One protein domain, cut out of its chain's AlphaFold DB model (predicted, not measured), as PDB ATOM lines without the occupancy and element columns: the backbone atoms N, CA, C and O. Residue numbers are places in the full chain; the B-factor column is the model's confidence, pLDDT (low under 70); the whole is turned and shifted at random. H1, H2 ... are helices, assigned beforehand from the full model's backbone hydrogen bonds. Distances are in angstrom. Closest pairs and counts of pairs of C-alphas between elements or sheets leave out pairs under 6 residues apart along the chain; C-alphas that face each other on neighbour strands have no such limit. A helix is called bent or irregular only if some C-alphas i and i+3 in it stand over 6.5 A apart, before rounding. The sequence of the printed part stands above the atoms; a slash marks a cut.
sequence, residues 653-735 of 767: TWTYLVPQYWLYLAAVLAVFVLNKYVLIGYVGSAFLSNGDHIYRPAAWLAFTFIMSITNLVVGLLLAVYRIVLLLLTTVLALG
ATOM      1  N   THR A 653     -16.101 -57.833  23.742       76.94
ATOM      2  CA  THR A 653     -17.255 -57.308  23.004       76.94
ATOM      3  C   THR A 653     -17.367 -55.792  23.171       76.94
ATOM      4  O   THR A 653     -17.632 -55.092  22.202       76.94
ATOM      5  N   TRP A 654     -17.094 -55.264  24.365       79.50
ATOM      6  CA  TRP A 654     -17.172 -53.830  24.667       79.50
ATOM      7  C   TRP A 654     -15.871 -53.065  24.415       79.50
ATOM      8  O   TRP A 654     -15.928 -51.872  24.139       79.50
ATOM      9  N   THR A 655     -14.709 -53.719  24.500       78.69
ATOM     10  CA  THR A 655     -13.395 -53.069  24.339       78.69
ATOM     11  C   THR A 655     -12.808 -53.185  22.936       78.69
ATOM     12  O   THR A 655     -11.961 -52.373  22.580       78.69
ATOM     13  N   TYR A 656     -13.241 -54.165  22.136       74.06
ATOM     14  CA  TYR A 656     -12.708 -54.419  20.794       74.06
ATOM     15  C   TYR A 656     -13.807 -54.396  19.728       74.06
ATOM     16  O   TYR A 656     -13.758 -53.575  18.814       74.06
ATOM     17  N   LEU A 657     -14.845 -55.230  19.874       73.38
ATOM     18  CA  LEU A 657     -15.899 -55.356  18.861       73.38
ATOM     19  C   LEU A 657     -16.742 -54.071  18.739       73.38
ATOM     20  O   LEU A 657     -16.863 -53.508  17.654       73.38
ATOM     21  N   VAL A 658     -17.310 -53.568  19.837       81.44
ATOM     22  CA  VAL A 658     -18.129 -52.344  19.808       81.44
ATOM     23  C   VAL A 658     -17.315 -51.137  19.302       81.44
ATOM     24  O   VAL A 658     -17.781 -50.506  18.357       81.44
ATOM     25  N   PRO A 659     -16.094 -50.833  19.787       84.25
ATOM     26  CA  PRO A 659     -15.314 -49.696  19.288       84.25
ATOM     27  C   PRO A 659     -14.936 -49.770  17.801       84.25
ATOM     28  O   PRO A 659     -14.863 -48.725  17.158       84.25
ATOM     29  N   GLN A 660     -14.753 -50.965  17.230       82.31
ATOM     30  CA  GLN A 660     -14.506 -51.124  15.790       82.31
ATOM     31  C   GLN A 660     -15.776 -50.974  14.938       82.31
ATOM     32  O   GLN A 660     -15.726 -50.377  13.864       82.31
ATOM     33  N   TYR A 661     -16.918 -51.497  15.400       83.19
ATOM     34  CA  TYR A 661     -18.126 -51.627  14.572       83.19
ATOM     35  C   TYR A 661     -19.276 -50.668  14.941       83.19
ATOM     36  O   TYR A 661     -20.274 -50.624  14.218       83.19
ATOM     37  N   TRP A 662     -19.174 -49.858  16.006       83.06
ATOM     38  CA  TRP A 662     -20.263 -48.950  16.411       83.06
ATOM     39  C   TRP A 662     -20.577 -47.883  15.360       83.06
ATOM     40  O   TRP A 662     -21.749 -47.584  15.160       83.06
ATOM     41  N   LEU A 663     -19.570 -47.352  14.651       82.31
ATOM     42  CA  LEU A 663     -19.788 -46.397  13.555       82.31
ATOM     43  C   LEU A 663     -20.587 -47.033  12.415       82.31
ATOM     44  O   LEU A 663     -21.482 -46.397  11.867       82.31
ATOM     45  N   TYR A 664     -20.320 -48.303  12.099       81.12
ATOM     46  CA  TYR A 664     -21.084 -49.047  11.100       81.12
ATOM     47  C   TYR A 664     -22.528 -49.287  11.566       81.12
ATOM     48  O   TYR A 664     -23.468 -49.046  10.814       81.12
ATOM     49  N   LEU A 665     -22.726 -49.676  12.832       79.44
ATOM     50  CA  LEU A 665     -24.060 -49.841  13.423       79.44
ATOM     51  C   LEU A 665     -24.847 -48.518  13.459       79.44
ATOM     52  O   LEU A 665     -26.032 -48.493  13.126       79.44
ATOM     53  N   ALA A 666     -24.187 -47.415  13.821       84.88
ATOM     54  CA  ALA A 666     -24.761 -46.075  13.836       84.88
ATOM     55  C   ALA A 666     -25.105 -45.593  12.420       84.88
ATOM     56  O   ALA A 666     -26.189 -45.055  12.218       84.88
ATOM     57  N   ALA A 667     -24.245 -45.849  11.428       80.81
ATOM     58  CA  ALA A 667     -24.523 -45.562  10.024       80.81
ATOM     59  C   ALA A 667     -25.716 -46.378   9.503       80.81
ATOM     60  O   ALA A 667     -26.602 -45.816   8.868       80.81
ATOM     61  N   VAL A 668     -25.802 -47.673   9.828       77.88
ATOM     62  CA  VAL A 668     -26.956 -48.525   9.495       77.88
ATOM     63  C   VAL A 668     -28.246 -47.987  10.121       77.88
ATOM     64  O   VAL A 668     -29.253 -47.867   9.425       77.88
ATOM     65  N   LEU A 669     -28.229 -47.618  11.407       81.88
ATOM     66  CA  LEU A 669     -29.383 -47.024  12.094       81.88
ATOM     67  C   LEU A 669     -29.776 -45.668  11.494       81.88
ATOM     68  O   LEU A 669     -30.957 -45.437  11.235       81.88
ATOM     69  N   ALA A 670     -28.803 -44.797  11.221       82.56
ATOM     70  CA  ALA A 670     -29.023 -43.500  10.593       82.56
ATOM     71  C   ALA A 670     -29.615 -43.654   9.187       82.56
ATOM     72  O   ALA A 670     -30.608 -43.002   8.882       82.56
ATOM     73  N   VAL A 671     -29.088 -44.569   8.364       80.50
ATOM     74  CA  VAL A 671     -29.653 -44.916   7.050       80.50
ATOM     75  C   VAL A 671     -31.076 -45.454   7.195       80.50
ATOM     76  O   VAL A 671     -31.938 -45.059   6.420       80.50
ATOM     77  N   PHE A 672     -31.374 -46.285   8.196       81.12
ATOM     78  CA  PHE A 672     -32.731 -46.799   8.420       81.12
ATOM     79  C   PHE A 672     -33.729 -45.678   8.773       81.12
ATOM     80  O   PHE A 672     -34.844 -45.645   8.247       81.12
ATOM     81  N   VAL A 673     -33.320 -44.735   9.631       84.00
ATOM     82  CA  VAL A 673     -34.117 -43.563  10.036       84.00
ATOM     83  C   VAL A 673     -34.288 -42.581   8.872       84.00
ATOM     84  O   VAL A 673     -35.416 -42.200   8.561       84.00
ATOM     85  N   LEU A 674     -33.200 -42.217   8.185       82.25
ATOM     86  CA  LEU A 674     -33.211 -41.333   7.014       82.25
ATOM     87  C   LEU A 674     -34.055 -41.920   5.882       82.25
ATOM     88  O   LEU A 674     -34.910 -41.222   5.348       82.25
ATOM     89  N   ASN A 675     -33.875 -43.201   5.555       80.06
ATOM     90  CA  ASN A 675     -34.640 -43.885   4.513       80.06
ATOM     91  C   ASN A 675     -36.143 -43.846   4.826       80.06
ATOM     92  O   ASN A 675     -36.934 -43.356   4.022       80.06
ATOM     93  N   LYS A 676     -36.542 -44.268   6.033       79.56
ATOM     94  CA  LYS A 676     -37.959 -44.346   6.403       79.56
ATOM     95  C   LYS A 676     -38.629 -42.976   6.549       79.56
ATOM     96  O   LYS A 676     -39.710 -42.779   6.001       79.56
ATOM     97  N   TYR A 677     -38.033 -42.049   7.299       83.75
ATOM     98  CA  TYR A 677     -38.700 -40.796   7.679       83.75
ATOM     99  C   TYR A 677     -38.398 -39.632   6.733       83.75
ATOM    100  O   TYR A 677     -39.303 -38.865   6.416       83.75
ATOM    101  N   VAL A 678     -37.157 -39.492   6.259       81.00
ATOM    102  CA  VAL A 678     -36.755 -38.340   5.435       81.00
ATOM    103  C   VAL A 678     -36.930 -38.635   3.950       81.00
ATOM    104  O   VAL A 678     -37.533 -37.844   3.238       81.00
ATOM    105  N   LEU A 679     -36.446 -39.776   3.468       74.44
ATOM    106  CA  LEU A 679     -36.411 -40.082   2.040       74.44
ATOM    107  C   LEU A 679     -37.767 -40.615   1.556       74.44
ATOM    108  O   LEU A 679     -38.342 -40.037   0.642       74.44
ATOM    109  N   ILE A 680     -38.327 -41.650   2.187       75.69
ATOM    110  CA  ILE A 680     -39.676 -42.147   1.863       75.69
ATOM    111  C   ILE A 680     -40.746 -41.202   2.428       75.69
ATOM    112  O   ILE A 680     -41.637 -40.777   1.696       75.69
ATOM    113  N   GLY A 681     -40.649 -40.860   3.718       77.81
ATOM    114  CA  GLY A 681     -41.625 -40.015   4.406       77.81
ATOM    115  C   GLY A 681     -41.701 -38.599   3.833       77.81
ATOM    116  O   GLY A 681     -42.709 -38.243   3.235       77.81
ATOM    117  N   TYR A 682     -40.655 -37.789   3.998       82.81
ATOM    118  CA  TYR A 682     -40.683 -36.376   3.600       82.81
ATOM    119  C   TYR A 682     -40.503 -36.166   2.087       82.81
ATOM    120  O   TYR A 682     -41.401 -35.640   1.436       82.81
ATOM    121  N   VAL A 683     -39.390 -36.604   1.489       81.12
ATOM    122  CA  VAL A 683     -39.097 -36.370   0.059       81.12
ATOM    123  C   VAL A 683     -40.061 -37.142  -0.851       81.12
ATOM    124  O   VAL A 683     -40.601 -36.578  -1.805       81.12
ATOM    125  N   GLY A 684     -40.322 -38.410  -0.528       73.81
ATOM    126  CA  GLY A 684     -41.250 -39.271  -1.255       73.81
ATOM    127  C   GLY A 684     -42.668 -38.706  -1.297       73.81
ATOM    128  O   GLY A 684     -43.195 -38.520  -2.393       73.81
ATOM    129  N   SER A 685     -43.263 -38.384  -0.140       75.94
ATOM    130  CA  SER A 685     -44.650 -37.887  -0.096       75.94
ATOM    131  C   SER A 685     -44.814 -36.420  -0.511       75.94
ATOM    132  O   SER A 685     -45.754 -36.097  -1.233       75.94
ATOM    133  N   ALA A 686     -43.902 -35.525  -0.106       77.56
ATOM    134  CA  ALA A 686     -44.083 -34.088  -0.323       77.56
ATOM    135  C   ALA A 686     -43.615 -33.604  -1.706       77.56
ATOM    136  O   ALA A 686     -44.161 -32.629  -2.217       77.56
ATOM    137  N   PHE A 687     -42.617 -34.257  -2.320       76.88
ATOM    138  CA  PHE A 687     -42.003 -33.779  -3.570       76.88
ATOM    139  C   PHE A 687     -42.155 -34.725  -4.766       76.88
ATOM    140  O   PHE A 687     -42.133 -34.257  -5.906       76.88
ATOM    141  N   LEU A 688     -42.282 -36.040  -4.547       77.19
ATOM    142  CA  LEU A 688     -42.249 -37.025  -5.638       77.19
ATOM    143  C   LEU A 688     -43.616 -37.649  -5.947       77.19
ATOM    144  O   LEU A 688     -43.955 -37.771  -7.127       77.19
ATOM    145  N   SER A 689     -44.413 -38.012  -4.938       75.19
ATOM    146  CA  SER A 689     -45.769 -38.536  -5.136       75.19
ATOM    147  C   SER A 689     -46.693 -38.297  -3.944       75.19
ATOM    148  O   SER A 689     -46.370 -38.710  -2.833       75.19
ATOM    149  N   ASN A 690     -47.892 -37.768  -4.177       76.50
ATOM    150  CA  ASN A 690     -48.877 -37.516  -3.117       76.50
ATOM    151  C   ASN A 690     -49.817 -38.721  -2.899       76.50
ATOM    152  O   ASN A 690     -51.033 -38.603  -3.025       76.50
ATOM    153  N   GLY A 691     -49.243 -39.908  -2.676       66.75
ATOM    154  CA  GLY A 691     -49.970 -41.179  -2.530       66.75
ATOM    155  C   GLY A 691     -50.501 -41.753  -3.850       66.75
ATOM    156  O   GLY A 691     -50.085 -42.837  -4.250       66.75
ATOM    157  N   ASP A 692     -51.355 -40.999  -4.544       71.75
ATOM    158  CA  ASP A 692     -52.105 -41.472  -5.718       71.75
ATOM    159  C   ASP A 692     -51.499 -41.039  -7.065       71.75
ATOM    160  O   ASP A 692     -51.746 -41.667  -8.098       71.75
ATOM    161  N   HIS A 693     -50.690 -39.972  -7.091       74.88
ATOM    162  CA  HIS A 693     -50.080 -39.426  -8.311       74.88
ATOM    163  C   HIS A 693     -48.588 -39.124  -8.134       74.88
ATOM    164  O   HIS A 693     -48.180 -38.511  -7.148       74.88
ATOM    165  N   ILE A 694     -47.782 -39.526  -9.125       82.50
ATOM    166  CA  ILE A 694     -46.337 -39.272  -9.205       82.50
ATOM    167  C   ILE A 694     -46.109 -37.993 -10.018       82.50
ATOM    168  O   ILE A 694     -46.345 -37.971 -11.223       82.50
ATOM    169  N   TYR A 695     -45.616 -36.931  -9.379       80.81
ATOM    170  CA  TYR A 695     -45.453 -35.620 -10.021       80.81
ATOM    171  C   TYR A 695     -44.298 -35.567 -11.028       80.81
ATOM    172  O   TYR A 695     -44.337 -34.795 -11.985       80.81
ATOM    173  N   ARG A 696     -43.229 -36.339 -10.791       80.06
ATOM    174  CA  ARG A 696     -41.998 -36.317 -11.599       80.06
ATOM    175  C   ARG A 696     -41.447 -37.737 -11.776       80.06
ATOM    176  O   ARG A 696     -40.542 -38.122 -11.034       80.06
ATOM    177  N   PRO A 697     -41.956 -38.524 -12.744       77.12
ATOM    178  CA  PRO A 697     -41.625 -39.945 -12.860       77.12
ATOM    179  C   PRO A 697     -40.127 -40.206 -13.047       77.12
ATOM    180  O   PRO A 697     -39.602 -41.109 -12.411       77.12
ATOM    181  N   ALA A 698     -39.404 -39.383 -13.817       75.94
ATOM    182  CA  ALA A 698     -37.954 -39.533 -13.990       75.94
ATOM    183  C   ALA A 698     -37.158 -39.299 -12.688       75.94
ATOM    184  O   ALA A 698     -36.231 -40.049 -12.387       75.94
ATOM    185  N   ALA A 699     -37.543 -38.297 -11.886       74.62
ATOM    186  CA  ALA A 699     -36.912 -38.026 -10.594       74.62
ATOM    187  C   ALA A 699     -37.234 -39.122  -9.567       74.62
ATOM    188  O   ALA A 699     -36.356 -39.532  -8.813       74.62
ATOM    189  N   TRP A 700     -38.465 -39.643  -9.584       77.62
ATOM    190  CA  TRP A 700     -38.874 -40.792  -8.776       77.62
ATOM    191  C   TRP A 700     -38.103 -42.065  -9.169       77.62
ATOM    192  O   TRP A 700     -37.590 -42.761  -8.297       77.62
ATOM    193  N   LEU A 701     -37.913 -42.326 -10.469       75.69
ATOM    194  CA  LEU A 701     -37.118 -43.458 -10.960       75.69
ATOM    195  C   LEU A 701     -35.649 -43.342 -10.531       75.69
ATOM    196  O   LEU A 701     -35.120 -44.270  -9.919       75.69
ATOM    197  N   ALA A 702     -35.012 -42.188 -10.757       77.38
ATOM    198  CA  ALA A 702     -33.640 -41.930 -10.317       77.38
ATOM    199  C   ALA A 702     -33.485 -42.080  -8.792       77.38
ATOM    200  O   ALA A 702     -32.542 -42.714  -8.323       77.38
ATOM    201  N   PHE A 703     -34.452 -41.577  -8.019       77.06
ATOM    202  CA  PHE A 703     -34.516 -41.755  -6.571       77.06
ATOM    203  C   PHE A 703     -34.602 -43.240  -6.178       77.06
ATOM    204  O   PHE A 703     -33.792 -43.698  -5.376       77.06
ATOM    205  N   THR A 704     -35.502 -44.029  -6.781       75.50
ATOM    206  CA  THR A 704     -35.585 -45.480  -6.502       75.50
ATOM    207  C   THR A 704     -34.316 -46.240  -6.898       75.50
ATOM    208  O   THR A 704     -33.925 -47.168  -6.190       75.50
ATOM    209  N   PHE A 705     -33.631 -45.824  -7.969       79.00
ATOM    210  CA  PHE A 705     -32.373 -46.424  -8.411       79.00
ATOM    211  C   PHE A 705     -31.221 -46.127  -7.440       79.00
ATOM    212  O   PHE A 705     -30.553 -47.056  -6.994       79.00
ATOM    213  N   ILE A 706     -31.035 -44.867  -7.035       78.88
ATOM    214  CA  ILE A 706     -30.031 -44.472  -6.029       78.88
ATOM    215  C   ILE A 706     -30.305 -45.183  -4.694       78.88
ATOM    216  O   ILE A 706     -29.393 -45.727  -4.069       78.88
ATOM    217  N   MET A 707     -31.576 -45.265  -4.294       74.31
ATOM    218  CA  MET A 707     -31.993 -45.944  -3.067       74.31
ATOM    219  C   MET A 707     -31.932 -47.477  -3.148       74.31
ATOM    220  O   MET A 707     -32.057 -48.133  -2.111       74.31
ATOM    221  N   SER A 708     -31.722 -48.077  -4.326       77.12
ATOM    222  CA  SER A 708     -31.696 -49.538  -4.488       77.12
ATOM    223  C   SER A 708     -30.573 -50.196  -3.679       77.12
ATOM    224  O   SER A 708     -30.810 -51.201  -3.013       77.12
ATOM    225  N   ILE A 709     -29.384 -49.584  -3.639       74.75
ATOM    226  CA  ILE A 709     -28.213 -50.098  -2.912       74.75
ATOM    227  C   ILE A 709     -28.452 -50.040  -1.395       74.75
ATOM    228  O   ILE A 709     -28.240 -51.026  -0.687       74.75
ATOM    229  N   THR A 710     -28.977 -48.922  -0.885       73.06
ATOM    230  CA  THR A 710     -29.344 -48.796   0.536       73.06
ATOM    231  C   THR A 710     -30.496 -49.727   0.916       73.06
ATOM    232  O   THR A 710     -30.462 -50.342   1.982       73.06
ATOM    233  N   ASN A 711     -31.485 -49.897   0.033       75.75
ATOM    234  CA  ASN A 711     -32.598 -50.825   0.229       75.75
ATOM    235  C   ASN A 711     -32.154 -52.292   0.168       75.75
ATOM    236  O   ASN A 711     -32.760 -53.118   0.843       75.75
ATOM    237  N   LEU A 712     -31.088 -52.625  -0.565       75.25
ATOM    238  CA  LEU A 712     -30.499 -53.966  -0.581       75.25
ATOM    239  C   LEU A 712     -29.833 -54.294   0.763       75.25
ATOM    240  O   LEU A 712     -30.093 -55.357   1.324       75.25
ATOM    241  N   VAL A 713     -29.049 -53.369   1.331       75.00
ATOM    242  CA  VAL A 713     -28.437 -53.542   2.666       75.00
ATOM    243  C   VAL A 713     -29.511 -53.637   3.757       75.00
ATOM    244  O   VAL A 713     -29.478 -54.548   4.586       75.00
ATOM    245  N   VAL A 714     -30.512 -52.750   3.724       75.06
ATOM    246  CA  VAL A 714     -31.675 -52.799   4.628       75.06
ATOM    247  C   VAL A 714     -32.472 -54.094   4.437       75.06
ATOM    248  O   VAL A 714     -32.872 -54.714   5.419       75.06
ATOM    249  N   GLY A 715     -32.664 -54.543   3.197       74.69
ATOM    250  CA  GLY A 715     -33.346 -55.790   2.855       74.69
ATOM    251  C   GLY A 715     -32.617 -57.028   3.372       74.69
ATOM    252  O   GLY A 715     -33.262 -57.936   3.889       74.69
ATOM    253  N   LEU A 716     -31.282 -57.044   3.320       74.50
ATOM    254  CA  LEU A 716     -30.454 -58.117   3.872       74.50
ATOM    255  C   LEU A 716     -30.516 -58.142   5.408       74.50
ATOM    256  O   LEU A 716     -30.707 -59.207   5.995       74.50
ATOM    257  N   LEU A 717     -30.467 -56.980   6.065       74.62
ATOM    258  CA  LEU A 717     -30.708 -56.854   7.509       74.62
ATOM    259  C   LEU A 717     -32.112 -57.321   7.912       74.62
ATOM    260  O   LEU A 717     -32.260 -58.065   8.881       74.62
ATOM    261  N   LEU A 718     -33.141 -56.946   7.148       75.69
ATOM    262  CA  LEU A 718     -34.513 -57.411   7.351       75.69
ATOM    263  C   LEU A 718     -34.669 -58.911   7.065       75.69
ATOM    264  O   LEU A 718     -35.474 -59.561   7.727       75.69
ATOM    265  N   ALA A 719     -33.891 -59.486   6.146       71.38
ATOM    266  CA  ALA A 719     -33.854 -60.925   5.902       71.38
ATOM    267  C   ALA A 719     -33.222 -61.676   7.084       71.38
ATOM    268  O   ALA A 719     -33.819 -62.636   7.569       71.38
ATOM    269  N   VAL A 720     -32.088 -61.206   7.616       72.94
ATOM    270  CA  VAL A 720     -31.469 -61.760   8.835       72.94
ATOM    271  C   VAL A 720     -32.418 -61.631  10.028       72.94
ATOM    272  O   VAL A 720     -32.681 -62.620  10.712       72.94
ATOM    273  N   TYR A 721     -33.016 -60.455  10.236       76.00
ATOM    274  CA  TYR A 721     -34.041 -60.239  11.261       76.00
ATOM    275  C   TYR A 721     -35.238 -61.180  11.083       76.00
ATOM    276  O   TYR A 721     -35.696 -61.773  12.055       76.00
ATOM    277  N   ARG A 722     -35.722 -61.383   9.851       70.50
ATOM    278  CA  ARG A 722     -36.816 -62.315   9.547       70.50
ATOM    279  C   ARG A 722     -36.424 -63.764   9.821       70.50
ATOM    280  O   ARG A 722     -37.257 -64.495  10.341       70.50
ATOM    281  N   ILE A 723     -35.192 -64.183   9.527       71.62
ATOM    282  CA  ILE A 723     -34.684 -65.523   9.866       71.62
ATOM    283  C   ILE A 723     -34.645 -65.702  11.388       71.62
ATOM    284  O   ILE A 723     -35.178 -66.685  11.896       71.62
ATOM    285  N   VAL A 724     -34.096 -64.732  12.128       72.44
ATOM    286  CA  VAL A 724     -34.049 -64.758  13.601       72.44
ATOM    287  C   VAL A 724     -35.455 -64.742  14.208       72.44
ATOM    288  O   VAL A 724     -35.731 -65.507  15.127       72.44
ATOM    289  N   LEU A 725     -36.372 -63.930  13.678       73.38
ATOM    290  CA  LEU A 725     -37.757 -63.859  14.145       73.38
ATOM    291  C   LEU A 725     -38.530 -65.137  13.805       73.38
ATOM    292  O   LEU A 725     -39.283 -65.616  14.648       73.38
ATOM    293  N   LEU A 726     -38.327 -65.737  12.628       73.88
ATOM    294  CA  LEU A 726     -38.888 -67.047  12.281       73.88
ATOM    295  C   LEU A 726     -38.331 -68.149  13.190       73.88
ATOM    296  O   LEU A 726     -39.099 -68.981  13.659       73.88
ATOM    297  N   LEU A 727     -37.036 -68.133  13.512       72.75
ATOM    298  CA  LEU A 727     -36.434 -69.075  14.459       72.75
ATOM    299  C   LEU A 727     -36.998 -68.887  15.879       72.75
ATOM    300  O   LEU A 727     -37.406 -69.852  16.517       72.75
ATOM    301  N   LEU A 728     -37.104 -67.647  16.362       72.31
ATOM    302  CA  LEU A 728     -37.672 -67.341  17.677       72.31
ATOM    303  C   LEU A 728     -39.158 -67.725  17.753       72.31
ATOM    304  O   LEU A 728     -39.589 -68.369  18.708       72.31
ATOM    305  N   THR A 729     -39.950 -67.357  16.743       71.88
ATOM    306  CA  THR A 729     -41.385 -67.672  16.698       71.88
ATOM    307  C   THR A 729     -41.641 -69.159  16.502       71.88
ATOM    308  O   THR A 729     -42.543 -69.666  17.157       71.88
ATOM    309  N   THR A 730     -40.834 -69.892  15.727       73.00
ATOM    310  CA  THR A 730     -40.927 -71.364  15.672       73.00
ATOM    311  C   THR A 730     -40.521 -72.011  16.991       73.00
ATOM    312  O   THR A 730     -41.242 -72.886  17.455       73.00
ATOM    313  N   VAL A 731     -39.463 -71.553  17.672       67.50
ATOM    314  CA  VAL A 731     -39.100 -72.053  19.016       67.50
ATOM    315  C   VAL A 731     -40.215 -71.799  20.036       67.50
ATOM    316  O   VAL A 731     -40.525 -72.689  20.827       67.50
ATOM    317  N   LEU A 732     -40.877 -70.641  20.000       68.62
ATOM    318  CA  LEU A 732     -42.020 -70.335  20.871       68.62
ATOM    319  C   LEU A 732     -43.303 -71.092  20.470       68.62
ATOM    320  O   LEU A 732     -44.062 -71.515  21.344       68.62
ATOM    321  N   ALA A 733     -43.546 -71.290  19.171       71.12
ATOM    322  CA  ALA A 733     -44.711 -71.998  18.633       71.12
ATOM    323  C   ALA A 733     -44.587 -73.528  18.716       71.12
ATOM    324  O   ALA A 733     -45.607 -74.197  18.831       71.12
ATOM    325  N   LEU A 734     -43.371 -74.085  18.769       66.56
ATOM    326  CA  LEU A 734     -43.113 -75.520  18.959       66.56
ATOM    327  C   LEU A 734     -43.801 -76.080  20.216       66.56
ATOM    328  O   LEU A 734     -44.177 -77.242  20.240       66.56
ATOM    329  N   GLY A 735     -44.019 -75.249  21.242       59.12
ATOM    330  CA  GLY A 735     -44.772 -75.615  22.446       59.12
ATOM    331  C   GLY A 735     -46.273 -75.302  22.397       59.12
ATOM    332  O   GLY A 735     -46.961 -75.538  23.384       59.12
TER     333      GLY A 735
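Overview. This is residues 653 to 735 of the 767 residues of an uncharacterized protein of Gonium pectorale (UniProt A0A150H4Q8). Two long bent helices, H1 then H2, make a loose fork: near their link they run back past each other, then their far ends splay apart. Residues 653 to 667 and 718 to 735 stand free. The 83 printed residues include no named strand; the class is all helix. The flat outline spans 48 by 39 by 18 A, only just loose, close to extended, with a radius of gyration of the C-alphas of 17.5 A.

Along the chain. H1, residues 653 to 688, starts at C-alpha 653 (-17.255, -57.308, 23.004). Assigned as one helix by its hydrogen bonds, it is bent, with C-alphas 660 and 663 7.4 A apart. Its arms are H1a, 653 to 660, 9.9 A, irregular with C-alphas 655 and 658 6.6 A apart, and H1b, 663 to 688, 31.0 A. H2, residues 697 to 733, likewise assigned, is bent, with C-alphas 706 and 709 6.7 A apart, into H2a, 697 to 706, 14.2 A, and H2b, 709 to 733, 34.9 A, ending at C-alpha 733 (-44.711, -71.998, 18.633).

Arrangement. H1b and H2a, a helical hairpin, only just touch, with 3 pairs of C-alphas within 8 A, through residue 688 of H1b alone; the closest C-alphas, Leu 688 and Trp 700, are 6.0 A apart. They run opposite ways at a shallow tilt of 5 degrees. H1b and H2b are close but not clearly touching, the closest C-alphas, Phe 672 and Val 714, 7.2 A apart. H1a is apart from H2a and H2b. Every O i to N i+4 pair is within hydrogen-bond range in H2a and H2b, but 17 of 22 in H1b and 1 of 4 in H1a, where 1 of 5 O i to N i+3 pairs is.

Size, cuts and confidence. The farthest C-alphas, Arg 696 and Gly 735, are 52.1 A apart. The printed part has no cut, and the H1 to H2 link is short. Residues 691, 731 to 732 and 734 to 735 have pLDDT under 70.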